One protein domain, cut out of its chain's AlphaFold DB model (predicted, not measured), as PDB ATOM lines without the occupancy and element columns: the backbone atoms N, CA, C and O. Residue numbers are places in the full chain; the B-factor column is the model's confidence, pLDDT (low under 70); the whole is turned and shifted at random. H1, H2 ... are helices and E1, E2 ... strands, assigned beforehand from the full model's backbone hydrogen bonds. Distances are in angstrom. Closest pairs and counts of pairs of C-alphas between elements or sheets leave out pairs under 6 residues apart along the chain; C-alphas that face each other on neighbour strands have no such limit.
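This is residues 172 to 240 of the 315 residues of the protein "Ribonuclease" of Korarchaeum cryptofilum (strain OPF8) (UniProt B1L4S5). Picture an elongated domain with a two-stranded hairpin, E1 and E2, at one end and a short helix, H1, at the other; loops and a second short helix, H2, lie between them. The hairpin's tip, residues 211 to 216, sticks out. The printed part has 69 residues, with H1, E1, E2 and H2 in that order along the chain; the sheet, order E1 - E2, is antiparallel. The class is mixed, helices and strands, with under half of the residues, 30 of 69, in named elements. It is only just compact, close to loose, with a radius of gyration of the C-alphas of 13.0 A and spans of 44 by 22 by 15 A.

Look first at E1, residues 206 to 212, and E2, residues 215 to 221, antiparallel neighbours in a hairpin, their directions 152 degrees apart. There you will find N 208 and O 219 within hydrogen-bond range at 2.9 A, and N 217 and O 210 at 2.8 A. Between E2 and H2, residues 232 to 239, the closest C-alphas are those of Ile 220 and Ala 232, 6.7 A apart. H1, residues 175 to 182, is apart from E2 and only just apart from H2, at 8.2 A. In H1 and H2 every O i to N i+4 pair is within hydrogen-bond range.

Find C-alpha 206 at (147.022, -48.187, 234.883); from there E1 runs 17.7 A to C-alpha 212. E2 runs 17.6 A. H1 begins at C-alpha 175, (140.640, -45.931, 255.150), and spans 10.5 A; H2 spans 10.3 A and ends at C-alpha 239, (139.874, -57.496, 249.407).

The C-alphas farthest apart, those of Lys 183 and Gly 214, are 43.6 A apart. The link from H1 to E1 is long, 23 residues; in it, residues 193 to 194 pair antiparallel with 201 to 202. The printed part has no cut, and no printed residue has a pLDDT under 70.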
ATOM      1  N   LEU A 172     147.589 -49.967 251.197       95.38
ATOM      2  CA  LEU A 172     147.315 -49.615 249.805       95.38
ATOM      3  C   LEU A 172     145.855 -49.232 249.571       95.38
ATOM      4  O   LEU A 172     145.545 -48.744 248.490       95.38
ATOM      5  N   LEU A 173     144.954 -49.471 250.519       94.56
ATOM      6  CA  LEU A 173     143.524 -49.221 250.389       94.56
ATOM      7  C   LEU A 173     143.136 -47.980 251.196       94.56
ATOM      8  O   LEU A 173     143.686 -47.705 252.257       94.56
ATOM      9  N   SER A 174     142.172 -47.214 250.692       93.50
ATOM     10  CA  SER A 174     141.608 -46.078 251.427       93.50
ATOM     11  C   SER A 174     140.996 -46.505 252.762       93.50
ATOM     12  O   SER A 174     140.258 -47.491 252.805       93.50
ATOM     13  N   GLU A 175     141.204 -45.705 253.808       93.25
ATOM     14  CA  GLU A 175     140.640 -45.931 255.150       93.25
ATOM     15  C   GLU A 175     139.121 -46.149 255.109       93.25
ATOM     16  O   GLU A 175     138.627 -47.136 255.647       93.25
ATOM     17  N   GLU A 176     138.393 -45.320 254.354       93.31
ATOM     18  CA  GLU A 176     136.943 -45.452 254.155       93.31
ATOM     19  C   GLU A 176     136.542 -46.840 253.616       93.31
ATOM     20  O   GLU A 176     135.536 -47.415 254.026       93.31
ATOM     21  N   PHE A 177     137.337 -47.424 252.714       92.12
ATOM     22  CA  PHE A 177     137.075 -48.772 252.202       92.12
ATOM     23  C   PHE A 177     137.285 -49.837 253.276       92.12
ATOM     24  O   PHE A 177     136.453 -50.733 253.417       92.12
ATOM     25  N   LEU A 178     138.375 -49.741 254.037       90.50
ATOM     26  CA  LEU A 178     138.687 -50.694 255.102       90.50
ATOM     27  C   LEU A 178     137.640 -50.649 256.216       90.50
ATOM     28  O   LEU A 178     137.221 -51.696 256.708       90.50
ATOM     29  N   GLU A 179     137.179 -49.459 256.598       90.06
ATOM     30  CA  GLU A 179     136.109 -49.301 257.581       90.06
ATOM     31  C   GLU A 179     134.807 -49.962 257.127       90.06
ATOM     32  O   GLU A 179     134.186 -50.700 257.895       90.06
ATOM     33  N   GLU A 180     134.403 -49.728 255.878       88.50
ATOM     34  CA  GLU A 180     133.209 -50.345 255.305       88.50
ATOM     35  C   GLU A 180     133.353 -51.866 255.224       88.50
ATOM     36  O   GLU A 180     132.464 -52.595 255.669       88.50
ATOM     37  N   PHE A 181     134.502 -52.356 254.756       86.06
ATOM     38  CA  PHE A 181     134.782 -53.784 254.658       86.06
ATOM     39  C   PHE A 181     134.775 -54.476 256.030       86.06
ATOM     40  O   PHE A 181     134.224 -55.569 256.174       86.06
ATOM     41  N   ASN A 182     135.311 -53.827 257.067       84.00
ATOM     42  CA  ASN A 182     135.282 -54.335 258.442       84.00
ATOM     43  C   ASN A 182     133.869 -54.344 259.050       84.00
ATOM     44  O   ASN A 182     133.587 -55.163 259.923       84.00
ATOM     45  N   LYS A 183     132.965 -53.490 258.555       83.44
ATOM     46  CA  LYS A 183     131.523 -53.522 258.862       83.44
ATOM     47  C   LYS A 183     130.749 -54.510 257.973       83.44
ATOM     48  O   LYS A 183     129.521 -54.520 257.993       83.44
ATOM     49  N   GLY A 184     131.440 -55.317 257.162       78.81
ATOM     50  CA  GLY A 184     130.832 -56.298 256.255       78.81
ATOM     51  C   GLY A 184     130.293 -55.714 254.955       78.81
ATOM     52  O   GLY A 184     129.557 -56.382 254.230       78.81
ATOM     53  N   ARG A 185     130.631 -54.461 254.635       81.75
ATOM     54  CA  ARG A 185     130.172 -53.764 253.432       81.75
ATOM     55  C   ARG A 185     131.306 -53.649 252.422       81.75
ATOM     56  O   ARG A 185     132.187 -52.806 252.527       81.75
ATOM     57  N   LEU A 186     131.256 -54.472 251.376       82.19
ATOM     58  CA  LEU A 186     132.149 -54.327 250.222       82.19
ATOM     59  C   LEU A 186     131.690 -53.153 249.333       82.19
ATOM     60  O   LEU A 186     130.866 -53.340 248.431       82.19
ATOM     61  N   SER A 187     132.204 -51.950 249.608       84.50
ATOM     62  CA  SER A 187     131.865 -50.714 248.887       84.50
ATOM     63  C   SER A 187     132.865 -50.409 247.768       84.50
ATOM     64  O   SER A 187     133.994 -49.987 247.996       84.50
ATOM     65  N   ILE A 188     132.430 -50.576 246.517       81.31
ATOM     66  CA  ILE A 188     133.238 -50.210 245.339       81.31
ATOM     67  C   ILE A 188     133.396 -48.684 245.242       81.31
ATOM     68  O   ILE A 188     134.399 -48.193 244.734       81.31
ATOM     69  N   GLN A 189     132.422 -47.921 245.752       86.19
ATOM     70  CA  GLN A 189     132.467 -46.460 245.732       86.19
ATOM     71  C   GLN A 189     133.592 -45.918 246.611       86.19
ATOM     72  O   GLN A 189     134.284 -44.993 246.188       86.19
ATOM     73  N   SER A 190     133.814 -46.507 247.791       89.94
ATOM     74  CA  SER A 190     134.899 -46.090 248.680       89.94
ATOM     75  C   SER A 190     136.245 -46.690 248.279       89.94
ATOM     76  O   SER A 190     137.257 -46.044 248.517       89.94
ATOM     77  N   LEU A 191     136.288 -47.812 247.547       90.88
ATOM     78  CA  LEU A 191     137.535 -48.418 247.064       90.88
ATOM     79  C   LEU A 191     138.413 -47.408 246.308       90.88
ATOM     80  O   LEU A 191     138.020 -46.858 245.279       90.88
ATOM     81  N   ALA A 192     139.611 -47.152 246.822       94.06
ATOM     82  CA  ALA A 192     140.670 -46.419 246.142       94.06
ATOM     83  C   ALA A 192     142.032 -46.980 246.544       94.06
ATOM     84  O   ALA A 192     142.205 -47.447 247.669       94.06
ATOM     85  N   ILE A 193     142.997 -46.893 245.629       95.19
ATOM     86  CA  ILE A 193     144.369 -47.333 245.871       95.19
ATOM     87  C   ILE A 193     145.241 -46.137 246.239       95.19
ATOM     88  O   ILE A 193     145.405 -45.205 245.442       95.19
ATOM     89  N   ILE A 194     145.843 -46.180 247.420       96.62
ATOM     90  CA  ILE A 194     146.845 -45.218 247.868       96.62
ATOM     91  C   ILE A 194     148.191 -45.618 247.264       96.62
ATOM     92  O   ILE A 194     148.682 -46.730 247.445       96.62
ATOM     93  N   CYS A 195     148.805 -44.713 246.502       96.56
ATOM     94  CA  CYS A 195     150.129 -44.964 245.948       96.56
ATOM     95  C   CYS A 195     151.201 -44.795 247.038       96.56
ATOM     96  O   CYS A 195     151.393 -43.666 247.499       96.56
ATOM     97  N   PRO A 196     151.991 -45.836 247.362       96.31
ATOM     98  CA  PRO A 196     153.001 -45.758 248.420       96.31
ATOM     99  C   PRO A 196     154.166 -44.824 248.060       96.31
ATOM    100  O   PRO A 196     154.895 -44.365 248.928       96.31
ATOM    101  N   HIS A 197     154.337 -44.503 246.773       96.62
ATOM    102  CA  HIS A 197     155.451 -43.681 246.295       96.62
ATOM    103  C   HIS A 197     155.184 -42.177 246.307       96.62
ATOM    104  O   HIS A 197     156.129 -41.396 246.299       96.62
ATOM    105  N   CYS A 198     153.923 -41.753 246.195       96.81
ATOM    106  CA  CYS A 198     153.584 -40.329 246.051       96.81
ATOM    107  C   CYS A 198     152.312 -39.899 246.794       96.81
ATOM    108  O   CYS A 198     151.876 -38.761 246.625       96.81
ATOM    109  N   GLY A 199     151.687 -40.806 247.552       95.94
ATOM    110  CA  GLY A 199     150.504 -40.537 248.372       95.94
ATOM    111  C   GLY A 199     149.211 -40.271 247.595       95.94
ATOM    112  O   GLY A 199     148.185 -39.987 248.199       95.94
ATOM    113  N   SER A 200     149.218 -40.342 246.261       96.31
ATOM    114  CA  SER A 200     148.001 -40.122 245.471       96.31
ATOM    115  C   SER A 200     146.950 -41.190 245.776       96.31
ATOM    116  O   SER A 200     147.272 -42.381 245.730       96.31
ATOM    117  N   ILE A 201     145.707 -40.764 245.971       96.06
ATOM    118  CA  ILE A 201     144.540 -41.638 246.093       96.06
ATOM    119  C   ILE A 201     143.972 -41.867 244.691       96.06
ATOM    120  O   ILE A 201     143.599 -40.918 244.002       96.06
ATOM    121  N   ASN A 202     143.932 -43.121 244.248       94.56
ATOM    122  CA  ASN A 202     143.588 -43.480 242.876       94.56
ATOM    123  C   ASN A 202     142.313 -44.325 242.833       94.56
ATOM    124  O   ASN A 202     142.320 -45.490 243.225       94.56
ATOM    125  N   LYS A 203     141.231 -43.756 242.292       91.44
ATOM    126  CA  LYS A 203     140.009 -44.503 241.928       91.44
ATOM    127  C   LYS A 203     140.173 -45.310 240.636       91.44
ATOM    128  O   LYS A 203     139.451 -46.267 240.399       91.44
ATOM    129  N   SER A 204     141.145 -44.929 239.813       90.25
ATOM    130  CA  SER A 204     141.518 -45.608 238.575       90.25
ATOM    131  C   SER A 204     143.024 -45.798 238.542       90.25
ATOM    132  O   SER A 204     143.761 -44.891 238.926       90.25
ATOM    133  N   VAL A 205     143.494 -46.927 238.028       90.69
ATOM    134  CA  VAL A 205     144.922 -47.240 237.933       90.69
ATOM    135  C   VAL A 205     145.280 -47.766 236.550       90.69
ATOM    136  O   VAL A 205     144.412 -48.201 235.798       90.69
ATOM    137  N   THR A 206     146.560 -47.706 236.189       89.50
ATOM    138  CA  THR A 206     147.022 -48.187 234.883       89.50
ATOM    139  C   THR A 206     147.521 -49.619 235.012       89.50
ATOM    140  O   THR A 206     148.513 -49.858 235.692       89.50
ATOM    141  N   PHE A 207     146.875 -50.566 234.337       89.25
ATOM    142  CA  PHE A 207     147.423 -51.911 234.173       89.25
ATOM    143  C   PHE A 207     148.512 -51.894 233.096       89.25
ATOM    144  O   PHE A 207     148.306 -51.339 232.014       89.25
ATOM    145  N   ALA A 208     149.676 -52.464 233.391       84.56
ATOM    146  CA  ALA A 208     150.807 -52.503 232.474       84.56
ATOM    147  C   ALA A 208     151.419 -53.901 232.445       84.56
ATOM    148  O   ALA A 208     151.664 -54.480 233.498       84.56
ATOM    149  N   ILE A 209     151.713 -54.373 231.234       83.38
ATOM    150  CA  ILE A 209     152.524 -55.561 230.971       83.38
ATOM    151  C   ILE A 209     153.885 -55.063 230.482       83.38
ATOM    152  O   ILE A 209     153.938 -54.246 229.560       83.38
ATOM    153  N   TYR A 210     154.966 -55.495 231.116       81.31
ATOM    154  CA  TYR A 210     156.341 -55.134 230.768       81.31
ATOM    155  C   TYR A 210     157.259 -56.350 230.906       81.31
ATOM    156  O   TYR A 210     156.867 -57.356 231.485       81.31
ATOM    157  N   GLU A 211     158.457 -56.275 230.338       82.62
ATOM    158  CA  GLU A 211     159.471 -57.318 230.494       82.62
ATOM    159  C   GLU A 211     160.468 -56.917 231.579       82.62
ATOM    160  O   GLU A 211     160.914 -55.770 231.624       82.62
ATOM    161  N   ASP A 212     160.783 -57.866 232.452       78.44
ATOM    162  CA  ASP A 212     161.788 -57.757 233.503       78.44
ATOM    163  C   ASP A 212     162.551 -59.081 233.565       78.44
ATOM    164  O   ASP A 212     161.941 -60.146 233.662       78.44
ATOM    165  N   ASP A 213     163.873 -59.021 233.399       79.94
ATOM    166  CA  ASP A 213     164.759 -60.192 233.300       79.94
ATOM    167  C   ASP A 213     164.251 -61.293 232.333       79.94
ATOM    168  O   ASP A 213     164.195 -62.483 232.643       79.94
ATOM    169  N   GLY A 214     163.773 -60.879 231.153       76.81
ATOM    170  CA  GLY A 214     163.222 -61.781 230.130       76.81
ATOM    171  C   GLY A 214     161.849 -62.385 230.463       76.81
ATOM    172  O   GLY A 214     161.315 -63.165 229.673       76.81
ATOM    173  N   ARG A 215     161.241 -62.021 231.600       77.56
ATOM    174  CA  ARG A 215     159.900 -62.458 232.009       77.56
ATOM    175  C   ARG A 215     158.888 -61.342 231.801       77.56
ATOM    176  O   ARG A 215     159.115 -60.195 232.171       77.56
ATOM    177  N   LYS A 216     157.725 -61.683 231.245       81.75
ATOM    178  CA  LYS A 216     156.598 -60.748 231.153       81.75
ATOM    179  C   LYS A 216     155.920 -60.625 232.510       81.75
ATOM    180  O   LYS A 216     155.310 -61.582 232.982       81.75
ATOM    181  N   ILE A 217     155.999 -59.438 233.095       83.38
ATOM    182  CA  ILE A 217     155.362 -59.074 234.354       83.38
ATOM    183  C   ILE A 217     154.187 -58.149 234.066       83.38
ATOM    184  O   ILE A 217     154.319 -57.145 233.363       83.38
ATOM    185  N   SER A 218     153.038 -58.466 234.650       89.00
ATOM    186  CA  SER A 218     151.893 -57.569 234.691       89.00
ATOM    187  C   SER A 218     151.707 -57.008 236.085       89.00
ATOM    188  O   SER A 218     151.864 -57.698 237.091       89.00
ATOM    189  N   GLY A 219     151.321 -55.743 236.149       90.62
ATOM    190  CA  GLY A 219     151.002 -55.109 237.410       90.62
ATOM    191  C   GLY A 219     150.340 -53.759 237.232       90.62
ATOM    192  O   GLY A 219     150.013 -53.320 236.128       90.62
ATOM    193  N   ILE A 220     150.123 -53.097 238.360       92.38
ATOM    194  CA  ILE A 220     149.398 -51.838 238.417       92.38
ATOM    195  C   ILE A 220     150.381 -50.691 238.627       92.38
ATOM    196  O   ILE A 220     151.194 -50.718 239.545       92.38
ATOM    197  N   LYS A 221     150.272 -49.647 237.807       93.81
ATOM    198  CA  LYS A 221     151.029 -48.402 237.923       93.81
ATOM    199  C   LYS A 221     150.145 -47.276 238.434       93.81
ATOM    200  O   LYS A 221     148.985 -47.131 238.040       93.81
ATOM    201  N   CYS A 222     150.743 -46.429 239.263       95.44
ATOM    202  CA  CYS A 222     150.127 -45.180 239.675       95.44
ATOM    203  C   CYS A 222     149.963 -44.244 238.460       95.44
ATOM    204  O   CYS A 222     150.957 -43.932 237.800       95.44
ATOM    205  N   PRO A 223     148.755 -43.728 238.175       94.81
ATOM    206  CA  PRO A 223     148.542 -42.760 237.101       94.81
ATOM    207  C   PRO A 223     149.383 -41.488 237.237       94.81
ATOM    208  O   PRO A 223     149.792 -40.938 236.214       94.81
ATOM    209  N   LYS A 224     149.657 -41.041 238.473       95.94
ATOM    210  CA  LYS A 224     150.399 -39.806 238.768       95.94
ATOM    211  C   LYS A 224     151.907 -39.977 238.592       95.94
ATOM    212  O   LYS A 224     152.496 -39.315 237.749       95.94
ATOM    213  N   CYS A 225     152.539 -40.865 239.363       96.12
ATOM    214  CA  CYS A 225     154.003 -41.013 239.357       96.12
ATOM    215  C   CYS A 225     154.527 -42.123 238.434       96.12
ATOM    216  O   CYS A 225     155.737 -42.308 238.346       96.12
ATOM    217  N   LYS A 226     153.642 -42.886 237.776       94.19
ATOM    218  CA  LYS A 226     153.947 -43.991 236.843       94.19
ATOM    219  C   LYS A 226     154.720 -45.179 237.429       94.19
ATOM    220  O   LYS A 226     154.931 -46.161 236.718       94.19
ATOM    221  N   LYS A 227     155.087 -45.138 238.712       93.69
ATOM    222  CA  LYS A 227     155.721 -46.255 239.421       93.69
ATOM    223  C   LYS A 227     154.741 -47.406 239.635       93.69
ATOM    224  O   LYS A 227     153.535 -47.182 239.795       93.69
ATOM    225  N   LEU A 228     155.279 -48.622 239.647       92.94
ATOM    226  CA  LEU A 228     154.546 -49.833 239.997       92.94
ATOM    227  C   LEU A 228     154.097 -49.769 241.462       92.94
ATOM    228  O   LEU A 228     154.847 -49.341 242.339       92.94
ATOM    229  N   ILE A 229     152.864 -50.189 241.715       94.50
ATOM    230  CA  ILE A 229     152.323 -50.387 243.054       94.50
ATOM    231  C   ILE A 229     152.478 -51.875 243.368       94.50
ATOM    232  O   ILE A 229     151.632 -52.696 243.009       94.50
ATOM    233  N   GLU A 230     153.607 -52.220 243.980       91.75
ATOM    234  CA  GLU A 230     153.900 -53.584 244.422       91.75
ATOM    235  C   GLU A 230     152.797 -54.106 245.347       91.75
ATOM    236  O   GLU A 230     152.191 -53.348 246.102       91.75
ATOM    237  N   ASN A 231     152.522 -55.410 245.275       92.19
ATOM    238  CA  ASN A 231     151.495 -56.092 246.070       92.19
ATOM    239  C   ASN A 231     150.046 -55.601 245.873       92.19
ATOM    240  O   ASN A 231     149.132 -56.115 246.521       92.19
ATOM    241  N   ALA A 232     149.784 -54.676 244.941       92.00
ATOM    242  CA  ALA A 232     148.417 -54.260 244.624       92.00
ATOM    243  C   ALA A 232     147.569 -55.435 244.117       92.00
ATOM    244  O   ALA A 232     146.416 -55.565 244.508       92.00
ATOM    245  N   GLY A 233     148.146 -56.317 243.292       91.12
ATOM    246  CA  GLY A 233     147.440 -57.477 242.738       91.12
ATOM    247  C   GLY A 233     146.902 -58.410 243.816       91.12
ATOM    248  O   GLY A 233     145.692 -58.593 243.906       91.12
ATOM    249  N   ILE A 234     147.780 -58.928 244.678       91.50
ATOM    250  CA  ILE A 234     147.386 -59.818 245.779       91.50
ATOM    251  C   ILE A 234     146.442 -59.119 246.770       91.50
ATOM    252  O   ILE A 234     145.446 -59.701 247.194       91.50
ATOM    253  N   THR A 235     146.678 -57.839 247.076       93.12
ATOM    254  CA  THR A 235     145.815 -57.070 247.986       93.12
ATOM    255  C   THR A 235     144.399 -56.935 247.423       93.12
ATOM    256  O   THR A 235     143.426 -57.275 248.097       93.12
ATOM    257  N   LEU A 236     144.262 -56.507 246.165       91.94
ATOM    258  CA  LEU A 236     142.966 -56.403 245.492       91.94
ATOM    259  C   LEU A 236     142.320 -57.774 245.287       91.94
ATOM    260  O   LEU A 236     141.097 -57.885 245.395       91.94
ATOM    261  N   ARG A 237     143.109 -58.826 245.026       91.56
ATOM    262  CA  ARG A 237     142.599 -60.194 244.882       91.56
ATOM    263  C   ARG A 237     141.858 -60.625 246.130       91.56
ATOM    264  O   ARG A 237     140.790 -61.204 245.990       91.56
ATOM    265  N   TYR A 238     142.363 -60.323 247.325       90.50
ATOM    266  CA  TYR A 238     141.734 -60.756 248.575       90.50
ATOM    267  C   TYR A 238     140.686 -59.782 249.115       90.50
ATOM    268  O   TYR A 238     139.628 -60.227 249.561       90.50
ATOM    269  N   TYR A 239     140.874 -58.473 248.960       89.19
ATOM    270  CA  TYR A 239     139.874 -57.496 249.407       89.19
ATOM    271  C   TYR A 239     138.696 -57.325 248.442       89.19
ATOM    272  O   TYR A 239     137.554 -57.197 248.875       89.19
ATOM    273  N   CYS A 240     138.949 -57.354 247.132       86.25
ATOM    274  CA  CYS A 240     137.922 -57.147 246.109       86.25
ATOM    275  C   CYS A 240     137.515 -58.472 245.469       86.25
ATOM    276  O   CYS A 240     136.340 -58.817 245.476       86.25
TER     277      CYS A 240